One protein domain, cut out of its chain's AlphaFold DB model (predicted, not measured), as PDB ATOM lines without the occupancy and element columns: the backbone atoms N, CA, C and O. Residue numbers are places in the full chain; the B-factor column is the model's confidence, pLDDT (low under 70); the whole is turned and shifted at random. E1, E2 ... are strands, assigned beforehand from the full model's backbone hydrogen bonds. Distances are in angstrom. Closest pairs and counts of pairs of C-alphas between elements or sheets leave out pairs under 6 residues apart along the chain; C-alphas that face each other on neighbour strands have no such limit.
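What this domain is: This is residues 252 to 312 of the 320 residues of an uncharacterized protein of Guillardia theta (strain CCMP2712) (UniProt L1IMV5). One sheet of four strands, E2 to E5, curls like part of a barrel, and its last two strands, E4 and E5, are drawn out as a long bent hairpin whose turn, residues 296 to 301, lies at one end of the longest axis. At the other end of the model lies E1, with residues 252 to 259 making a loop that folds back beside it. The printed part has 61 residues, 35 of them in five named strands, E1 E2 E3 E4 E5 along the chain, with no named helix. The class is all strand, and the sheet has the order E2, E3, E4, E5, all antiparallel. The whole is compact, with a radius of gyration of the C-alphas of 11.5 A and spans of 33 by 22 by 18 A.

Where its parts are: After residues 252 to 259, E1 holds residues 260 to 264 and is 13.6 A long; C-alpha 260 is at (111.703, 155.549, 99.474). E2 holds residues 268 to 270 and E3 residues 277 to 281. E4, residues 284 to 295, is the longest strand, 27.3 A, from C-alpha 284 at (110.040, 161.234, 110.365). E5, residues 302 to 311, is 20.8 A long, and its C-alpha 311 is at (121.410, 162.073, 113.788).

How they stand to each other: Residues 252 to 253 pair antiparallel with residues 260 to 261 of E1, a strand that pairs with no named strand. The closest C-alphas of E1 and E3, those of Leu 263 and Val 280, are 7.0 A apart; E1 and E5 are apart. E2, E3, E4 and E5 form a meander, each strand the antiparallel neighbour of the one before, and each two in a row form a hairpin. Between E2 and E3, N 278 and O 269 are within hydrogen-bond range at 2.8 A. Between E3 and E4, N 286 and O 279 are within range at 2.8 A. Between E4 and E5, N 292 and O 306 are within range at 2.8 A, and N 303 and O 294 at 2.9 A. The pairing is staggered: E4 pairs with E3 over residues 284 to 287 and with E5 over residues 287 to 295. E4 bends by 75 degrees at residue 290, and E5 by 82 degrees at residue 308. The edge strands E2 and E5 come closest at the C-alphas of Gln 268 and Val 304, 7.2 A apart.

The domain as a whole: The two C-alphas farthest apart, those of Asn 282 and Arg 298, are 35.2 A apart. The sheet is strongly twisted, with C-alphas up to 5.1 A off its best plane. The printed part has no cut, and no link between named strands is long. The mean pLDDT of the printed part is 72.6; 26 residues are under 70, namely 264 to 267, 289 to 296, 298 and 300 to 312.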
ATOM      1  N   GLY A 252     108.576 157.400 103.992       82.75
ATOM      2  CA  GLY A 252     109.592 158.446 103.998       82.75
ATOM      3  C   GLY A 252     110.741 158.140 103.048       82.75
ATOM      4  O   GLY A 252     110.747 157.129 102.347       82.75
ATOM      5  N   GLU A 253     111.736 159.017 103.017       85.31
ATOM      6  CA  GLU A 253     112.936 158.842 102.200       85.31
ATOM      7  C   GLU A 253     114.138 158.527 103.086       85.31
ATOM      8  O   GLU A 253     114.263 159.018 104.206       85.31
ATOM      9  N   CYS A 254     115.032 157.670 102.596       82.00
ATOM     10  CA  CYS A 254     116.280 157.401 103.288       82.00
ATOM     11  C   CYS A 254     117.169 158.657 103.235       82.00
ATOM     12  O   CYS A 254     117.585 159.031 102.137       82.00
ATOM     13  N   PRO A 255     117.569 159.248 104.375       81.25
ATOM     14  CA  PRO A 255     118.378 160.471 104.400       81.25
ATOM     15  C   PRO A 255     119.771 160.307 103.766       81.25
ATOM     16  O   PRO A 255     120.420 161.292 103.444       81.25
ATOM     17  N   ASN A 256     120.248 159.071 103.577       83.44
ATOM     18  CA  ASN A 256     121.562 158.806 102.989       83.44
ATOM     19  C   ASN A 256     121.536 158.615 101.460       83.44
ATOM     20  O   ASN A 256     122.504 158.955 100.792       83.44
ATOM     21  N   CYS A 257     120.468 158.041 100.893       83.62
ATOM     22  CA  CYS A 257     120.417 157.708  99.458       83.62
ATOM     23  C   CYS A 257     119.161 158.196  98.723       83.62
ATOM     24  O   CYS A 257     119.036 157.963  97.524       83.62
ATOM     25  N   GLY A 258     118.211 158.820  99.423       84.75
ATOM     26  CA  GLY A 258     116.950 159.309  98.860       84.75
ATOM     27  C   GLY A 258     115.957 158.215  98.450       84.75
ATOM     28  O   GLY A 258     114.871 158.525  97.973       84.75
ATOM     29  N   SER A 259     116.277 156.924  98.617       81.38
ATOM     30  CA  SER A 259     115.330 155.860  98.264       81.38
ATOM     31  C   SER A 259     114.127 155.880  99.204       81.38
ATOM     32  O   SER A 259     114.314 155.952 100.422       81.38
ATOM     33  N   ARG A 260     112.915 155.724  98.663       79.75
ATOM     34  CA  ARG A 260     111.703 155.549  99.474       79.75
ATOM     35  C   ARG A 260     111.796 154.322 100.375       79.75
ATOM     36  O   ARG A 260     112.214 153.250  99.938       79.75
ATOM     37  N   VAL A 261     111.365 154.480 101.619       80.38
ATOM     38  CA  VAL A 261     111.339 153.444 102.650       80.38
ATOM     39  C   VAL A 261     110.008 153.488 103.397       80.38
ATOM     40  O   VAL A 261     109.495 154.554 103.715       80.38
ATOM     41  N   MET A 262     109.465 152.310 103.706       78.88
ATOM     42  CA  MET A 262     108.308 152.160 104.589       78.88
ATOM     43  C   MET A 262     108.762 151.492 105.882       78.88
ATOM     44  O   MET A 262     109.262 150.367 105.855       78.88
ATOM     45  N   LEU A 263     108.602 152.187 107.006       76.75
ATOM     46  CA  LEU A 263     109.077 151.750 108.319       76.75
ATOM     47  C   LEU A 263     107.944 151.773 109.338       76.75
ATOM     48  O   LEU A 263     107.120 152.680 109.326       76.75
ATOM     49  N   ALA A 264     107.903 150.811 110.258       69.38
ATOM     50  CA  ALA A 264     106.964 150.886 111.371       69.38
ATOM     51  C   ALA A 264     107.426 151.941 112.405       69.38
ATOM     52  O   ALA A 264     108.619 152.104 112.672       69.38
ATOM     53  N   LYS A 265     106.483 152.659 113.018       67.06
ATOM     54  CA  LYS A 265     106.686 153.640 114.085       67.06
ATOM     55  C   LYS A 265     107.376 152.938 115.239       67.06
ATOM     56  O   LYS A 265     106.939 151.869 115.661       67.06
ATOM     57  N   LYS A 266     108.435 153.561 115.760       65.50
ATOM     58  CA  LYS A 266     109.281 152.996 116.821       65.50
ATOM     59  C   LYS A 266     109.989 151.686 116.437       65.50
ATOM     60  O   LYS A 266     110.484 150.997 117.323       65.50
ATOM     61  N   SER A 267     110.044 151.327 115.150       69.00
ATOM     62  CA  SER A 267     110.876 150.216 114.678       69.00
ATOM     63  C   SER A 267     112.226 150.726 114.180       69.00
ATOM     64  O   SER A 267     112.319 151.802 113.589       69.00
ATOM     65  N   GLN A 268     113.262 149.935 114.441       73.06
ATOM     66  CA  GLN A 268     114.596 150.109 113.881       73.06
ATOM     67  C   GLN A 268     114.721 149.172 112.681       73.06
ATOM     68  O   GLN A 268     114.392 147.989 112.778       73.06
ATOM     69  N   SER A 269     115.176 149.694 111.547       77.69
ATOM     70  CA  SER A 269     115.364 148.905 110.327       77.69
ATOM     71  C   SER A 269     116.582 149.390 109.555       77.69
ATOM     72  O   SER A 269     117.116 150.459 109.827       77.69
ATOM     73  N   LEU A 270     117.019 148.615 108.570       75.19
ATOM     74  CA  LEU A 270     118.075 149.002 107.639       75.19
ATOM     75  C   LEU A 270     117.436 149.432 106.317       75.19
ATOM     76  O   LEU A 270     116.497 148.800 105.828       75.19
ATOM     77  N   CYS A 271     117.955 150.494 105.707       80.06
ATOM     78  CA  CYS A 271     117.625 150.832 104.332       80.06
ATOM     79  C   CYS A 271     118.088 149.694 103.418       80.06
ATOM     80  O   CYS A 271     119.277 149.386 103.362       80.06
ATOM     81  N   MET A 272     117.167 149.097 102.664       76.75
ATOM     82  CA  MET A 272     117.483 147.970 101.776       76.75
ATOM     83  C   MET A 272     118.412 148.355 100.616       76.75
ATOM     84  O   MET A 272     119.087 147.492 100.066       76.75
ATOM     85  N   THR A 273     118.456 149.640 100.249       78.31
ATOM     86  CA  THR A 273     119.255 150.140  99.122       78.31
ATOM     87  C   THR A 273     120.717 150.359  99.507       78.31
ATOM     88  O   THR A 273     121.616 149.941  98.785       78.31
ATOM     89  N   CYS A 274     120.966 151.029 100.636       78.44
ATOM     90  CA  CYS A 274     122.309 151.466 101.035       78.44
ATOM     91  C   CYS A 274     122.789 150.883 102.373       78.44
ATOM     92  O   CYS A 274     123.878 151.219 102.829       78.44
ATOM     93  N   GLY A 275     121.979 150.053 103.035       79.19
ATOM     94  CA  GLY A 275     122.309 149.432 104.320       79.19
ATOM     95  C   GLY A 275     122.340 150.395 105.509       79.19
ATOM     96  O   GLY A 275     122.705 149.988 106.606       79.19
ATOM     97  N   THR A 276     121.979 151.670 105.331       81.56
ATOM     98  CA  THR A 276     121.988 152.650 106.425       81.56
ATOM     99  C   THR A 276     120.887 152.330 107.436       81.56
ATOM    100  O   THR A 276     119.742 152.165 107.021       81.56
ATOM    101  N   PRO A 277     121.180 152.253 108.742       80.81
ATOM    102  CA  PRO A 277     120.159 152.066 109.763       80.81
ATOM    103  C   PRO A 277     119.305 153.315 109.930       80.81
ATOM    104  O   PRO A 277     119.792 154.447 109.936       80.81
ATOM    105  N   LEU A 278     118.011 153.068 110.056       83.88
ATOM    106  CA  LEU A 278     116.953 154.055 110.097       83.88
ATOM    107  C   LEU A 278     116.101 153.839 111.342       83.88
ATOM    108  O   LEU A 278     115.803 152.702 111.728       83.88
ATOM    109  N   LEU A 279     115.668 154.950 111.925       83.81
ATOM    110  CA  LEU A 279     114.728 154.994 113.034       83.81
ATOM    111  C   LEU A 279     113.587 155.940 112.672       83.81
ATOM    112  O   LEU A 279     113.807 156.991 112.075       83.81
ATOM    113  N   VAL A 280     112.363 155.570 113.043       78.19
ATOM    114  CA  VAL A 280     111.216 156.476 112.946       78.19
ATOM    115  C   VAL A 280     111.035 157.202 114.271       78.19
ATOM    116  O   VAL A 280     110.552 156.607 115.240       78.19
ATOM    117  N   GLU A 281     111.362 158.489 114.291       75.62
ATOM    118  CA  GLU A 281     111.196 159.373 115.443       75.62
ATOM    119  C   GLU A 281     110.292 160.549 115.060       75.62
ATOM    120  O   GLU A 281     110.409 161.109 113.974       75.62
ATOM    121  N   ASN A 282     109.319 160.887 115.910       75.38
ATOM    122  CA  ASN A 282     108.352 161.971 115.659       75.38
ATOM    123  C   ASN A 282     107.623 161.900 114.298       75.38
ATOM    124  O   ASN A 282     107.161 162.908 113.774       75.38
ATOM    125  N   GLY A 283     107.489 160.697 113.727       70.88
ATOM    126  CA  GLY A 283     106.851 160.488 112.424       70.88
ATOM    127  C   GLY A 283     107.744 160.778 111.214       70.88
ATOM    128  O   GLY A 283     107.249 160.695 110.095       70.88
ATOM    129  N   LYS A 284     109.034 161.067 111.419       77.50
ATOM    130  CA  LYS A 284     110.040 161.234 110.365       77.50
ATOM    131  C   LYS A 284     111.036 160.074 110.370       77.50
ATOM    132  O   LYS A 284     111.236 159.415 111.391       77.50
ATOM    133  N   VAL A 285     111.633 159.809 109.210       79.56
ATOM    134  CA  VAL A 285     112.694 158.808 109.045       79.56
ATOM    135  C   VAL A 285     114.039 159.478 109.315       79.56
ATOM    136  O   VAL A 285     114.496 160.286 108.513       79.56
ATOM    137  N   SER A 286     114.671 159.122 110.430       79.81
ATOM    138  CA  SER A 286     115.970 159.649 110.854       79.81
ATOM    139  C   SER A 286     117.079 158.628 110.622       79.81
ATOM    140  O   SER A 286     116.859 157.411 110.661       79.81
ATOM    141  N   ARG A 287     118.295 159.128 110.387       79.62
ATOM    142  CA  ARG A 287     119.494 158.297 110.304       79.62
ATOM    143  C   ARG A 287     119.950 157.947 111.712       79.62
ATOM    144  O   ARG A 287     120.000 158.797 112.591       79.62
ATOM    145  N   VAL A 288     120.355 156.700 111.905       77.25
ATOM    146  CA  VAL A 288     121.053 156.315 113.129       77.25
ATOM    147  C   VAL A 288     122.558 156.418 112.882       77.25
ATOM    148  O   VAL A 288     123.083 155.755 111.984       77.25
ATOM    149  N   SER A 289     123.244 157.286 113.629       68.31
ATOM    150  CA  SER A 289     124.687 157.528 113.490       68.31
ATOM    151  C   SER A 289     125.495 156.524 114.308       68.31
ATOM    152  O   SER A 289     126.475 155.973 113.803       68.31
ATOM    153  N   VAL A 290     125.042 156.208 115.527       69.56
ATOM    154  CA  VAL A 290     125.718 155.270 116.429       69.56
ATOM    155  C   VAL A 290     124.732 154.237 116.959       69.56
ATOM    156  O   VAL A 290     123.720 154.554 117.583       69.56
ATOM    157  N   TYR A 291     125.038 152.967 116.715       66.38
ATOM    158  CA  TYR A 291     124.183 151.848 117.082       66.38
ATOM    159  C   TYR A 291     125.015 150.613 117.410       66.38
ATOM    160  O   TYR A 291     126.039 150.337 116.787       66.38
ATOM    161  N   ASN A 292     124.541 149.844 118.382       69.50
ATOM    162  CA  ASN A 292     125.114 148.560 118.737       69.50
ATOM    163  C   ASN A 292     124.429 147.471 117.915       69.50
ATOM    164  O   ASN A 292     123.219 147.260 118.014       69.50
ATOM    165  N   THR A 293     125.204 146.734 117.127       67.94
ATOM    166  CA  THR A 293     124.723 145.521 116.461       67.94
ATOM    167  C   THR A 293     125.075 144.289 117.274       67.94
ATOM    168  O   THR A 293     126.216 144.121 117.702       67.94
ATOM    169  N   ARG A 294     124.132 143.361 117.400       67.00
ATOM    170  CA  ARG A 294     124.412 141.985 117.806       67.00
ATOM    171  C   ARG A 294     124.404 141.115 116.568       67.00
ATOM    172  O   ARG A 294     123.435 141.109 115.814       67.00
ATOM    173  N   THR A 295     125.492 140.385 116.376       67.44
ATOM    174  CA  THR A 295     125.582 139.379 115.320       67.44
ATOM    175  C   THR A 295     125.158 138.044 115.909       67.44
ATOM    176  O   THR A 295     125.743 137.588 116.893       67.44
ATOM    177  N   ASP A 296     124.134 137.418 115.337       69.38
ATOM    178  CA  ASP A 296     123.808 136.031 115.644       69.38
ATOM    179  C   ASP A 296     124.898 135.133 115.046       69.38
ATOM    180  O   ASP A 296     125.020 134.992 113.829       69.38
ATOM    181  N   THR A 297     125.704 134.525 115.915       74.12
ATOM    182  CA  THR A 297     126.853 133.696 115.531       74.12
ATOM    183  C   THR A 297     126.460 132.427 114.777       74.12
ATOM    184  O   THR A 297     127.298 131.869 114.072       74.12
ATOM    185  N   ARG A 298     125.204 131.967 114.877       65.44
ATOM    186  CA  ARG A 298     124.713 130.802 114.122       65.44
ATOM    187  C   ARG A 298     124.282 131.144 112.704       65.44
ATOM    188  O   ARG A 298     124.451 130.318 111.814       65.44
ATOM    189  N   THR A 299     123.679 132.312 112.504       73.38
ATOM    190  CA  THR A 299     123.089 132.698 111.210       73.38
ATOM    191  C   THR A 299     123.912 133.739 110.457       73.38
ATOM    192  O   THR A 299     123.624 134.011 109.295       73.38
ATOM    193  N   GLY A 300     124.916 134.338 111.105       66.50
ATOM    194  CA  GLY A 300     125.704 135.451 110.570       66.50
ATOM    195  C   GLY A 300     124.912 136.756 110.439       66.50
ATOM    196  O   GLY A 300     125.433 137.740 109.920       66.50
ATOM    197  N   LYS A 301     123.648 136.785 110.882       61.97
ATOM    198  CA  LYS A 301     122.776 137.951 110.741       61.97
ATOM    199  C   LYS A 301     123.131 139.007 111.777       61.97
ATOM    200  O   LYS A 301     123.213 138.712 112.968       61.97
ATOM    201  N   GLN A 302     123.288 140.245 111.323       54.00
ATOM    202  CA  GLN A 302     123.431 141.409 112.187       54.00
ATOM    203  C   GLN A 302     122.057 142.013 112.466       54.00
ATOM    204  O   GLN A 302     121.293 142.307 111.549       54.00
ATOM    205  N   THR A 303     121.745 142.195 113.744       65.31
ATOM    206  CA  THR A 303     120.547 142.899 114.214       65.31
ATOM    207  C   THR A 303     120.969 144.086 115.058       65.31
ATOM    208  O   THR A 303     121.827 143.938 115.928       65.31
ATOM    209  N   VAL A 304     120.373 145.251 114.821       63.84
ATOM    210  CA  VAL A 304     120.555 146.420 115.687       63.84
ATOM    211  C   VAL A 304     119.860 146.138 117.022       63.84
ATOM    212  O   VAL A 304     118.704 145.720 117.030       63.84
ATOM    213  N   VAL A 305     120.588 146.268 118.131       64.38
ATOM    214  CA  VAL A 305     120.096 145.974 119.491       64.38
ATOM    215  C   VAL A 305     119.871 147.238 120.293       64.38
ATOM    216  O   VAL A 305     118.948 147.280 121.098       64.38
ATOM    217  N   ASP A 306     120.712 148.243 120.085       53.97
ATOM    218  CA  ASP A 306     120.632 149.483 120.836       53.97
ATOM    219  C   ASP A 306     121.063 150.657 119.963       53.97
ATOM    220  O   ASP A 306     121.937 150.513 119.105       53.97
ATOM    221  N   VAL A 307     120.432 151.804 120.173       58.09
ATOM    222  CA  VAL A 307     120.703 153.036 119.436       58.09
ATOM    223  C   VAL A 307     121.287 154.023 120.430       58.09
ATOM    224  O   VAL A 307     120.608 154.440 121.362       58.09
ATOM    225  N   VAL A 308     122.565 154.340 120.242       64.06
ATOM    226  CA  VAL A 308     123.330 155.192 121.160       64.06
ATOM    227  C   VAL A 308     123.159 156.656 120.784       64.06
ATOM    228  O   VAL A 308     123.054 157.499 121.667       64.06
ATOM    229  N   ASP A 309     123.115 156.946 119.482       54.41
ATOM    230  CA  ASP A 309     122.959 158.304 118.978       54.41
ATOM    231  C   ASP A 309     122.177 158.325 117.657       54.41
ATOM    232  O   ASP A 309     122.346 157.457 116.786       54.41
ATOM    233  N   VAL A 310     121.294 159.313 117.531       59.78
ATOM    234  CA  VAL A 310     120.408 159.512 116.383       59.78
ATOM    235  C   VAL A 310     120.729 160.869 115.783       59.78
ATOM    236  O   VAL A 310     120.404 161.911 116.347       59.78
ATOM    237  N   GLU A 311     121.312 160.862 114.590       56.06
ATOM    238  CA  GLU A 311     121.410 162.073 113.788       56.06
ATOM    239  C   GLU A 311     120.073 162.293 113.076       56.06
ATOM    240  O   GLU A 311     119.780 161.730 112.012       56.06
ATOM    241  N   ALA A 312     119.241 163.136 113.681       55.09
ATOM    242  CA  ALA A 312     118.064 163.679 113.029       55.09
ATOM    243  C   ALA A 312     118.509 164.654 111.930       55.09
ATOM    244  O   ALA A 312     118.694 165.847 112.155       55.09
TER     245      ALA A 312